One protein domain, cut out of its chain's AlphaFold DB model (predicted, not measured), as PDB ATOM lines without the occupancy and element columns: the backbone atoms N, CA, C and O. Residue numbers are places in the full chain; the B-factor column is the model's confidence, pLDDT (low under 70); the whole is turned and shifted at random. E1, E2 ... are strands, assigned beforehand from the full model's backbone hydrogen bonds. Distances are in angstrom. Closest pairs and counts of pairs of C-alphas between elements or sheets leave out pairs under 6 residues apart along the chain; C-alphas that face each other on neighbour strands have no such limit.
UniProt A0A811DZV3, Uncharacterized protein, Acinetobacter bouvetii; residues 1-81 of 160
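Overview. This is residues 1 to 81 of the 160 residues of an uncharacterized protein of Acinetobacter bouvetii (UniProt A0A811DZV3). A long, twisted two-stranded ribbon, E1 with E4, makes the length, and a small head at one end holds E2, E3 and a loop whose residues 38 to 43 stick out. The 81 printed residues have four named strands, E1 to E4 in chain order, and no named helix: all strand. The mixed sheet runs E3, E2, E1, E4; the whole is extended, radius of gyration of the C-alphas 22.7 A, spanning 65 by 26 by 19 A.

Arrangement. E1, residues 7 to 25, bends by 52 degrees at residue 18. E2, residues 28 to 33, forms an antiparallel hairpin with it; N 23 and O 30 are 2.9 A apart. E3, residues 47 to 49, is parallel to E2, with N 48 and O 31 at 2.9 A. E4, residues 59 to 74, is antiparallel to E1 at 170 degrees; N 13 and O 68 are 2.8 A apart. Edge strands E3 and E4 are apart.

Along the chain. E1 runs 53.4 A from C-alpha 7 at (-55.377, -19.013, 1.127). E2 measures 15.4 A, E3 6.9 A. E4, 47.8 A, ends with C-alpha 74 at (-52.973, -21.056, -3.068).

Size, cuts and confidence. The farthest C-alphas, Asp 40 and Arg 75, are 66.3 A apart. The printed part has no cut; E2 to E3 is a long link. Residues 1 to 3 and 80 to 81 have pLDDT under 70.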
ATOM      1  N   MET A   1     -50.125 -35.265   4.213       42.53
ATOM      2  CA  MET A   1     -51.360 -34.585   4.660       42.53
ATOM      3  C   MET A   1     -51.567 -33.409   3.715       42.53
ATOM      4  O   MET A   1     -50.781 -32.475   3.763       42.53
ATOM      5  N   GLU A   2     -52.488 -33.508   2.754       50.78
ATOM      6  CA  GLU A   2     -52.688 -32.461   1.739       50.78
ATOM      7  C   GLU A   2     -53.791 -31.507   2.221       50.78
ATOM      8  O   GLU A   2     -54.958 -31.888   2.290       50.78
ATOM      9  N   ASN A   3     -53.423 -30.286   2.614       60.12
ATOM     10  CA  ASN A   3     -54.392 -29.266   3.007       60.12
ATOM     11  C   ASN A   3     -54.975 -28.610   1.738       60.12
ATOM     12  O   ASN A   3     -54.234 -28.097   0.895       60.12
ATOM     13  N   LYS A   4     -56.302 -28.696   1.557       70.62
ATOM     14  CA  LYS A   4     -57.004 -28.287   0.324       70.62
ATOM     15  C   LYS A   4     -57.650 -26.900   0.383       70.62
ATOM     16  O   LYS A   4     -58.278 -26.509  -0.596       70.62
ATOM     17  N   ALA A   5     -57.500 -26.167   1.484       81.88
ATOM     18  CA  ALA A   5     -58.075 -24.832   1.610       81.88
ATOM     19  C   ALA A   5     -57.387 -23.824   0.667       81.88
ATOM     20  O   ALA A   5     -56.181 -23.897   0.415       81.88
ATOM     21  N   ASP A   6     -58.139 -22.868   0.138       87.25
ATOM     22  CA  ASP A   6     -57.542 -21.722  -0.546       87.25
ATOM     23  C   ASP A   6     -57.063 -20.702   0.502       87.25
ATOM     24  O   ASP A   6     -57.682 -20.552   1.557       87.25
ATOM     25  N   GLY A   7     -55.949 -20.019   0.228       87.38
ATOM     26  CA  GLY A   7     -55.377 -19.013   1.127       87.38
ATOM     27  C   GLY A   7     -53.853 -19.042   1.221       87.38
ATOM     28  O   GLY A   7     -53.172 -19.774   0.499       87.38
ATOM     29  N   THR A   8     -53.317 -18.217   2.120       87.62
ATOM     30  CA  THR A   8     -51.886 -18.105   2.417       87.62
ATOM     31  C   THR A   8     -51.499 -19.016   3.578       87.62
ATOM     32  O   THR A   8     -51.986 -18.877   4.699       87.62
ATOM     33  N   TYR A   9     -50.544 -19.897   3.314       86.25
ATOM     34  CA  TYR A   9     -49.918 -20.799   4.265       86.25
ATOM     35  C   TYR A   9     -48.596 -20.216   4.761       86.25
ATOM     36  O   TYR A   9     -47.832 -19.671   3.967       86.25
ATOM     37  N   ARG A  10     -48.313 -20.364   6.059       86.50
ATOM     38  CA  ARG A  10     -47.025 -20.038   6.688       86.50
ATOM     39  C   ARG A  10     -46.312 -21.337   7.043       86.50
ATOM     40  O   ARG A  10     -46.871 -22.165   7.759       86.50
ATOM     41  N   ILE A  11     -45.085 -21.490   6.573       86.75
ATOM     42  CA  ILE A  11     -44.154 -22.546   6.963       86.75
ATOM     43  C   ILE A  11     -43.064 -21.859   7.774       86.75
ATOM     44  O   ILE A  11     -42.474 -20.891   7.301       86.75
ATOM     45  N   ARG A  12     -42.820 -22.324   8.998       86.06
ATOM     46  CA  ARG A  12     -41.837 -21.724   9.900       86.06
ATOM     47  C   ARG A  12     -40.879 -22.789  10.411       86.06
ATOM     48  O   ARG A  12     -41.318 -23.816  10.921       86.06
ATOM     49  N   GLY A  13     -39.589 -22.524  10.267       87.25
ATOM     50  CA  GLY A  13     -38.509 -23.240  10.930       87.25
ATOM     51  C   GLY A  13     -37.895 -22.353  12.003       87.25
ATOM     52  O   GLY A  13     -37.685 -21.162  11.783       87.25
ATOM     53  N   GLU A  14     -37.603 -22.932  13.161       86.56
ATOM     54  CA  GLU A  14     -36.941 -22.236  14.260       86.56
ATOM     55  C   GLU A  14     -35.754 -23.050  14.739       86.56
ATOM     56  O   GLU A  14     -35.850 -24.261  14.951       86.56
ATOM     57  N   LYS A  15     -34.635 -22.367  14.949       86.56
ATOM     58  CA  LYS A  15     -33.453 -22.944  15.564       86.56
ATOM     59  C   LYS A  15     -32.951 -22.008  16.645       86.56
ATOM     60  O   LYS A  15     -32.549 -20.874  16.403       86.56
ATOM     61  N   THR A  16     -32.974 -22.516  17.868       84.44
ATOM     62  CA  THR A  16     -32.356 -21.839  19.003       84.44
ATOM     63  C   THR A  16     -30.885 -22.228  19.045       84.44
ATOM     64  O   THR A  16     -30.546 -23.399  19.213       84.44
ATOM     65  N   GLY A  17     -30.017 -21.244  18.841       82.44
ATOM     66  CA  GLY A  17     -28.575 -21.395  18.930       82.44
ATOM     67  C   GLY A  17     -28.068 -21.392  20.370       82.44
ATOM     68  O   GLY A  17     -28.822 -21.319  21.345       82.44
ATOM     69  N   SER A  18     -26.746 -21.458  20.493       84.69
ATOM     70  CA  SER A  18     -26.051 -21.454  21.776       84.69
ATOM     71  C   SER A  18     -26.385 -20.208  22.597       84.69
ATOM     72  O   SER A  18     -26.500 -19.097  22.076       84.69
ATOM     73  N   MET A  19     -26.498 -20.400  23.908       87.88
ATOM     74  CA  MET A  19     -26.677 -19.318  24.864       87.88
ATOM     75  C   MET A  19     -25.319 -18.930  25.456       87.88
ATOM     76  O   MET A  19     -24.654 -19.751  26.084       87.88
ATOM     77  N   SER A  20     -24.934 -17.667  25.296       91.44
ATOM     78  CA  SER A  20     -23.690 -17.108  25.832       91.44
ATOM     79  C   SER A  20     -24.002 -16.136  26.959       91.44
ATOM     80  O   SER A  20     -24.902 -15.307  26.848       91.44
ATOM     81  N   SER A  21     -23.262 -16.215  28.061       94.56
ATOM     82  CA  SER A  21     -23.395 -15.264  29.168       94.56
ATOM     83  C   SER A  21     -22.192 -14.335  29.220       94.56
ATOM     84  O   SER A  21     -21.077 -14.734  28.902       94.56
ATOM     85  N   PHE A  22     -22.418 -13.105  29.661       95.56
ATOM     86  CA  PHE A  22     -21.406 -12.072  29.810       95.56
ATOM     87  C   PHE A  22     -21.577 -11.385  31.158       95.56
ATOM     88  O   PHE A  22     -22.700 -11.122  31.585       95.56
ATOM     89  N   ALA A  23     -20.478 -11.064  31.825       95.19
ATOM     90  CA  ALA A  23     -20.475 -10.280  33.052       95.19
ATOM     91  C   ALA A  23     -19.723  -8.970  32.827       95.19
ATOM     92  O   ALA A  23     -18.680  -8.950  32.174       95.19
ATOM     93  N   GLN A  24     -20.250  -7.873  33.366       94.50
ATOM     94  CA  GLN A  24     -19.579  -6.579  33.280       94.50
ATOM     95  C   GLN A  24     -18.539  -6.472  34.395       94.50
ATOM     96  O   GLN A  24     -18.927  -6.277  35.536       94.50
ATOM     97  N   VAL A  25     -17.247  -6.562  34.104       91.44
ATOM     98  CA  VAL A  25     -16.149  -6.450  35.080       91.44
ATOM     99  C   VAL A  25     -15.326  -5.214  34.734       91.44
ATOM    100  O   VAL A  25     -14.919  -5.059  33.593       91.44
ATOM    101  N   ASN A  26     -15.092  -4.321  35.698       89.38
ATOM    102  CA  ASN A  26     -14.359  -3.062  35.474       89.38
ATOM    103  C   ASN A  26     -14.912  -2.214  34.312       89.38
ATOM    104  O   ASN A  26     -14.164  -1.535  33.626       89.38
ATOM    105  N   ARG A  27     -16.242  -2.228  34.135       90.31
ATOM    106  CA  ARG A  27     -17.000  -1.594  33.034       90.31
ATOM    107  C   ARG A  27     -16.911  -2.302  31.674       90.31
ATOM    108  O   ARG A  27     -17.759  -2.002  30.836       90.31
ATOM    109  N   ASP A  28     -16.064  -3.316  31.525       92.56
ATOM    110  CA  ASP A  28     -15.942  -4.122  30.307       92.56
ATOM    111  C   ASP A  28     -16.811  -5.380  30.356       92.56
ATOM    112  O   ASP A  28     -16.953  -6.020  31.400       92.56
ATOM    113  N   TRP A  29     -17.394  -5.769  29.222       94.31
ATOM    114  CA  TRP A  29     -18.138  -7.026  29.114       94.31
ATOM    115  C   TRP A  29     -17.189  -8.179  28.806       94.31
ATOM    116  O   TRP A  29     -16.523  -8.182  27.775       94.31
ATOM    117  N   LYS A  30     -17.159  -9.174  29.695       94.50
ATOM    118  CA  LYS A  30     -16.346 -10.388  29.561       94.50
ATOM    119  C   LYS A  30     -17.234 -11.615  29.458       94.50
ATOM    120  O   LYS A  30     -18.283 -11.665  30.103       94.50
ATOM    121  N   THR A  31     -16.816 -12.608  28.681       93.94
ATOM    122  CA  THR A  31     -17.519 -13.889  28.562       93.94
ATOM    123  C   THR A  31     -17.542 -14.586  29.918       93.94
ATOM    124  O   THR A  31     -16.503 -14.776  30.547       93.94
ATOM    125  N   LEU A  32     -18.734 -14.956  30.376       94.31
ATOM    126  CA  LEU A  32     -18.959 -15.636  31.642       94.31
ATOM    127  C   LEU A  32     -19.011 -17.146  31.428       94.31
ATOM    128  O   LEU A  32     -19.924 -17.656  30.779       94.31
ATOM    129  N   ILE A  33     -18.088 -17.857  32.066       92.62
ATOM    130  CA  ILE A  33     -18.056 -19.319  32.097       92.62
ATOM    131  C   ILE A  33     -18.570 -19.808  33.453       92.62
ATOM    132  O   ILE A  33     -18.158 -19.328  34.511       92.62
ATOM    133  N   ALA A  34     -19.516 -20.749  33.429       87.75
ATOM    134  CA  ALA A  34     -20.115 -21.299  34.647       87.75
ATOM    135  C   ALA A  34     -19.204 -22.307  35.369       87.75
ATOM    136  O   ALA A  34     -19.355 -22.488  36.574       87.75
ATOM    137  N   GLY A  35     -18.285 -22.946  34.635       85.50
ATOM    138  CA  GLY A  35     -17.336 -23.924  35.168       85.50
ATOM    139  C   GLY A  35     -16.250 -23.312  36.056       85.50
ATOM    140  O   GLY A  35     -16.331 -22.155  36.470       85.50
ATOM    141  N   GLN A  36     -15.220 -24.103  36.336       83.00
ATOM    142  CA  GLN A  36     -14.001 -23.634  36.993       83.00
ATOM    143  C   GLN A  36     -12.862 -23.509  35.978       83.00
ATOM    144  O   GLN A  36     -12.869 -24.229  34.976       83.00
ATOM    145  N   PRO A  37     -11.901 -22.601  36.208       83.94
ATOM    146  CA  PRO A  37     -10.696 -22.559  35.395       83.94
ATOM    147  C   PRO A  37      -9.929 -23.877  35.512       83.94
ATOM    148  O   PRO A  37      -9.810 -24.430  36.605       83.94
ATOM    149  N   ALA A  38      -9.388 -24.356  34.392       84.06
ATOM    150  CA  ALA A  38      -8.388 -25.416  34.422       84.06
ATOM    151  C   ALA A  38      -7.145 -24.903  35.171       84.06
ATOM    152  O   ALA A  38      -6.724 -23.764  34.963       84.06
ATOM    153  N   ALA A  39      -6.597 -25.720  36.071       79.88
ATOM    154  CA  ALA A  39      -5.533 -25.307  36.991       79.88
ATOM    155  C   ALA A  39      -4.199 -24.986  36.288       79.88
ATOM    156  O   ALA A  39      -3.348 -24.310  36.856       79.88
ATOM    157  N   ASP A  40      -4.031 -25.463  35.058       83.06
ATOM    158  CA  ASP A  40      -2.804 -25.458  34.265       83.06
ATOM    159  C   ASP A  40      -2.897 -24.606  32.985       83.06
ATOM    160  O   ASP A  40      -1.940 -24.543  32.214       83.06
ATOM    161  N   GLN A  41      -4.017 -23.912  32.754       78.06
ATOM    162  CA  GLN A  41      -4.214 -23.091  31.557       78.06
ATOM    163  C   GLN A  41      -4.314 -21.604  31.888       78.06
ATOM    164  O   GLN A  41      -5.061 -21.176  32.770       78.06
ATOM    165  N   ALA A  42      -3.590 -20.792  31.116       80.38
ATOM    166  CA  ALA A  42      -3.710 -19.344  31.186       80.38
ATOM    167  C   ALA A  42      -5.136 -18.912  30.807       80.38
ATOM    168  O   ALA A  42      -5.651 -19.241  29.737       80.38
ATOM    169  N   ILE A  43      -5.780 -18.153  31.693       84.19
ATOM    170  CA  ILE A  43      -7.129 -17.634  31.464       84.19
ATOM    171  C   ILE A  43      -7.039 -16.434  30.518       84.19
ATOM    172  O   ILE A  43      -6.323 -15.470  30.791       84.19
ATOM    173  N   SER A  44      -7.801 -16.468  29.422       87.50
ATOM    174  CA  SER A  44      -7.923 -15.322  28.515       87.50
ATOM    175  C   SER A  44      -8.449 -14.085  29.260       87.50
ATOM    176  O   SER A  44      -9.420 -14.201  30.013       87.50
ATOM    177  N   PRO A  45      -7.899 -12.880  29.016       86.69
ATOM    178  CA  PRO A  45      -8.329 -11.655  29.698       86.69
ATOM    179  C   PRO A  45      -9.804 -11.298  29.451       86.69
ATOM    180  O   PRO A  45     -10.384 -10.534  30.229       86.69
ATOM    181  N   ASN A  46     -10.416 -11.866  28.406       90.88
ATOM    182  CA  ASN A  46     -11.814 -11.657  28.021       90.88
ATOM    183  C   ASN A  46     -12.785 -12.675  28.646       90.88
ATOM    184  O   ASN A  46     -13.978 -12.641  28.344       90.88
ATOM    185  N   ILE A  47     -12.297 -13.571  29.507       91.62
ATOM    186  CA  ILE A  47     -13.092 -14.589  30.197       91.62
ATOM    187  C   ILE A  47     -13.117 -14.294  31.697       91.62
ATOM    188  O   ILE A  47     -12.129 -13.861  32.286       91.62
ATOM    189  N   VAL A  48     -14.260 -14.548  32.327       93.19
ATOM    190  CA  VAL A  48     -14.412 -14.555  33.782       93.19
ATOM    191  C   VAL A  48     -15.243 -15.758  34.209       93.19
ATOM    192  O   VAL A  48     -16.205 -16.137  33.538       93.19
ATOM    193  N   TYR A  49     -14.880 -16.367  35.333       92.81
ATOM    194  CA  TYR A  49     -15.605 -17.513  35.873       92.81
ATOM    195  C   TYR A  49     -16.631 -17.069  36.907       92.81
ATOM    196  O   TYR A  49     -16.403 -16.137  37.677       92.81
ATOM    197  N   ARG A  50     -17.769 -17.766  36.967       90.12
ATOM    198  CA  ARG A  50     -18.848 -17.432  37.909       90.12
ATOM    199  C   ARG A  50     -18.388 -17.451  39.369       90.12
ATOM    200  O   ARG A  50     -18.865 -16.632  40.147       90.12
ATOM    201  N   SER A  51     -17.449 -18.326  39.720       88.31
ATOM    202  CA  SER A  51     -16.838 -18.403  41.055       88.31
ATOM    203  C   SER A  51     -16.060 -17.146  41.458       88.31
ATOM    204  O   SER A  51     -15.883 -16.897  42.645       88.31
ATOM    205  N   GLN A  52     -15.620 -16.341  40.488       87.50
ATOM    206  CA  GLN A  52     -14.825 -15.128  40.698       87.50
ATOM    207  C   GLN A  52     -15.691 -13.863  40.775       87.50
ATOM    208  O   GLN A  52     -15.183 -12.777  41.048       87.50
ATOM    209  N   LEU A  53     -16.996 -13.974  40.507       88.75
ATOM    210  CA  LEU A  53     -17.895 -12.827  40.484       88.75
ATOM    211  C   LEU A  53     -18.446 -12.507  41.874       88.75
ATOM    212  O   LEU A  53     -18.889 -13.383  42.616       88.75
ATOM    213  N   ALA A  54     -18.524 -11.214  42.188       86.56
ATOM    214  CA  ALA A  54     -19.273 -10.748  43.346       86.56
ATOM    215  C   ALA A  54     -20.775 -11.060  43.187       86.56
ATOM    216  O   ALA A  54     -21.323 -11.014  42.083       86.56
ATOM    217  N   LYS A  55     -21.483 -11.292  44.304       80.69
ATOM    218  CA  LYS A  55     -22.913 -11.684  44.323       80.69
ATOM    219  C   LYS A  55     -23.859 -10.747  43.548       80.69
ATOM    220  O   LYS A  55     -24.954 -11.164  43.194       80.69
ATOM    221  N   LYS A  56     -23.468  -9.490  43.305       84.62
ATOM    222  CA  LYS A  56     -24.283  -8.463  42.627       84.62
ATOM    223  C   LYS A  56     -23.728  -8.044  41.261       84.62
ATOM    224  O   LYS A  56     -24.038  -6.952  40.786       84.62
ATOM    225  N   GLN A  57     -22.890  -8.870  40.635       89.56
ATOM    226  CA  GLN A  57     -22.355  -8.536  39.319       89.56
ATOM    227  C   GLN A  57     -23.472  -8.438  38.275       89.56
ATOM    228  O   GLN A  57     -24.365  -9.284  38.221       89.56
ATOM    229  N   LYS A  58     -23.393  -7.428  37.403       92.94
ATOM    230  CA  LYS A  58     -24.275  -7.337  36.236       92.94
ATOM    231  C   LYS A  58     -23.916  -8.441  35.247       92.94
ATOM    232  O   LYS A  58     -22.800  -8.462  34.728       92.94
ATOM    233  N   ILE A  59     -24.875  -9.323  34.982       93.62
ATOM    234  CA  ILE A  59     -24.767 -10.417  34.016       93.62
ATOM    235  C   ILE A  59     -25.805 -10.189  32.917       93.62
ATOM    236  O   ILE A  59     -26.942  -9.814  33.200       93.62
ATOM    237  N   LYS A  60     -25.404 -10.407  31.667       93.31
ATOM    238  CA  LYS A  60     -26.278 -10.457  30.497       93.31
ATOM    239  C   LYS A  60     -26.158 -11.815  29.841       93.31
ATOM    240  O   LYS A  60     -25.083 -12.407  29.821       93.31
ATOM    241  N   THR A  61     -27.251 -12.264  29.258       90.50
ATOM    242  CA  THR A  61     -27.284 -13.486  28.472       90.50
ATOM    243  C   THR A  61     -27.737 -13.133  27.070       90.50
ATOM    244  O   THR A  61     -28.653 -12.334  26.890       90.50
ATOM    245  N   VAL A  62     -27.045 -13.692  26.088       88.75
ATOM    246  CA  VAL A  62     -27.328 -13.541  24.668       88.75
ATOM    247  C   VAL A  62     -27.681 -14.921  24.146       88.75
ATOM    248  O   VAL A  62     -26.935 -15.877  24.353       88.75
ATOM    249  N   GLN A  63     -28.825 -15.017  23.488       85.69
ATOM    250  CA  GLN A  63     -29.255 -16.215  22.792       85.69
ATOM    251  C   GLN A  63     -29.390 -15.870  21.318       85.69
ATOM    252  O   GLN A  63     -30.001 -14.860  20.971       85.69
ATOM    253  N   ILE A  64     -28.801 -16.701  20.468       84.94
ATOM    254  CA  ILE A  64     -28.987 -16.595  19.025       84.94
ATOM    255  C   ILE A  64     -30.257 -17.366  18.677       84.94
ATOM    256  O   ILE A  64     -30.422 -18.508  19.103       84.94
ATOM    257  N   GLN A  65     -31.157 -16.746  17.922       83.12
ATOM    258  CA  GLN A  65     -32.358 -17.389  17.402       83.12
ATOM    259  C   GLN A  65     -32.388 -17.196  15.891       83.12
ATOM    260  O   GLN A  65     -32.286 -16.074  15.402       83.12
ATOM    261  N   GLU A  66     -32.502 -18.301  15.166       86.12
ATOM    262  CA  GLU A  66     -32.670 -18.324  13.719       86.12
ATOM    263  C   GLU A  66     -34.128 -18.685  13.430       86.12
ATOM    264  O   GLU A  66     -34.613 -19.738  13.851       86.12
ATOM    265  N   ILE A  67     -34.837 -17.796  12.739       84.88
ATOM    266  CA  ILE A  67     -36.224 -17.994  12.317       84.88
ATOM    267  C   ILE A  67     -36.235 -17.936  10.795       84.88
ATOM    268  O   ILE A  67     -35.793 -16.948  10.216       84.88
ATOM    269  N   ILE A  68     -36.747 -18.983  10.156       86.00
ATOM    270  CA  ILE A  68     -36.917 -19.050   8.704       86.00
ATOM    271  C   ILE A  68     -38.404 -19.181   8.425       86.00
ATOM    272  O   ILE A  68     -39.039 -20.136   8.875       86.00
ATOM    273  N   GLU A  69     -38.964 -18.233   7.680       86.50
ATOM    274  CA  GLU A  69     -40.384 -18.231   7.339       86.50
ATOM    275  C   GLU A  69     -40.582 -18.263   5.829       86.50
ATOM    276  O   GLU A  69     -39.933 -17.546   5.075       86.50
ATOM    277  N   THR A  70     -41.512 -19.094   5.373       87.25
ATOM    278  CA  THR A  70     -41.921 -19.171   3.974       87.25
ATOM    279  C   THR A  70     -43.430 -19.046   3.893       87.25
ATOM    280  O   THR A  70     -44.161 -19.724   4.617       87.25
ATOM    281  N   PHE A  71     -43.906 -18.190   2.994       87.38
ATOM    282  CA  PHE A  71     -45.329 -17.952   2.793       87.38
ATOM    283  C   PHE A  71     -45.749 -18.396   1.397       87.38
ATOM    284  O   PHE A  71     -45.211 -17.930   0.400       87.38
ATOM    285  N   VAL A  72     -46.745 -19.276   1.308       88.31
ATOM    286  CA  VAL A  72     -47.226 -19.827   0.031       88.31
ATOM    287  C   VAL A  72     -48.716 -19.559  -0.093       88.31
ATOM    288  O   VAL A  72     -49.490 -19.999   0.749       88.31
ATOM    289  N   SER A  73     -49.138 -18.846  -1.136       88.19
ATOM    290  CA  SER A  73     -50.560 -18.589  -1.398       88.19
ATOM    291  C   SER A  73     -51.101 -19.553  -2.449       88.19
ATOM    292  O   SER A  73     -50.552 -19.665  -3.544       88.19
ATOM    293  N   ARG A  74     -52.212 -20.222  -2.135       87.06
ATOM    294  CA  ARG A  74     -52.973 -21.056  -3.068       87.06
ATOM    295  C   ARG A  74     -54.252 -20.332  -3.466       87.06
ATOM    296  O   ARG A  74     -55.127 -20.143  -2.626       87.06
ATOM    297  N   ARG A  75     -54.364 -19.974  -4.753       85.69
ATOM    298  CA  ARG A  75     -55.526 -19.335  -5.420       85.69
ATOM    299  C   ARG A  75     -55.998 -17.983  -4.863       85.69
ATOM    300  O   ARG A  75     -56.621 -17.234  -5.602       85.69
ATOM    301  N   SER A  76     -55.696 -17.644  -3.614       86.69
ATOM    302  CA  SER A  76     -56.004 -16.354  -3.001       86.69
ATOM    303  C   SER A  76     -54.936 -15.952  -1.983       86.69
ATOM    304  O   SER A  76     -54.286 -16.799  -1.364       86.69
ATOM    305  N   ILE A  77     -54.757 -14.640  -1.819       83.56
ATOM    306  CA  ILE A  77     -53.969 -14.047  -0.738       83.56
ATOM    307  C   ILE A  77     -54.930 -13.829   0.433       83.56
ATOM    308  O   ILE A  77     -55.731 -12.896   0.417       83.56
ATOM    309  N   SER A  78     -54.893 -14.715   1.426       83.62
ATOM    310  CA  SER A  78     -55.712 -14.574   2.634       83.62
ATOM    311  C   SER A  78     -54.953 -13.819   3.721       83.62
ATOM    312  O   SER A  78     -53.734 -13.665   3.658       83.62
ATOM    313  N   LYS A  79     -55.653 -13.395   4.779       77.75
ATOM    314  CA  LYS A  79     -54.985 -12.898   5.986       77.75
ATOM    315  C   LYS A  79     -54.028 -13.975   6.500       77.75
ATOM    316  O   LYS A  79     -54.413 -15.141   6.611       77.75
ATOM    317  N   ILE A  80     -52.794 -13.590   6.808       68.12
ATOM    318  CA  ILE A  80     -51.834 -14.506   7.412       68.12
ATOM    319  C   ILE A  80     -52.355 -14.852   8.806       68.12
ATOM    320  O   ILE A  80     -52.579 -13.957   9.626       68.12
ATOM    321  N   ALA A  81     -52.514 -16.137   9.106       58.94
ATOM    322  CA  ALA A  81     -52.685 -16.608  10.477       58.94
ATOM    323  C   ALA A  81     -51.337 -16.506  11.226       58.94
ATOM    324  O   ALA A  81     -50.731 -17.506  11.595       58.94
TER     325      ALA A  81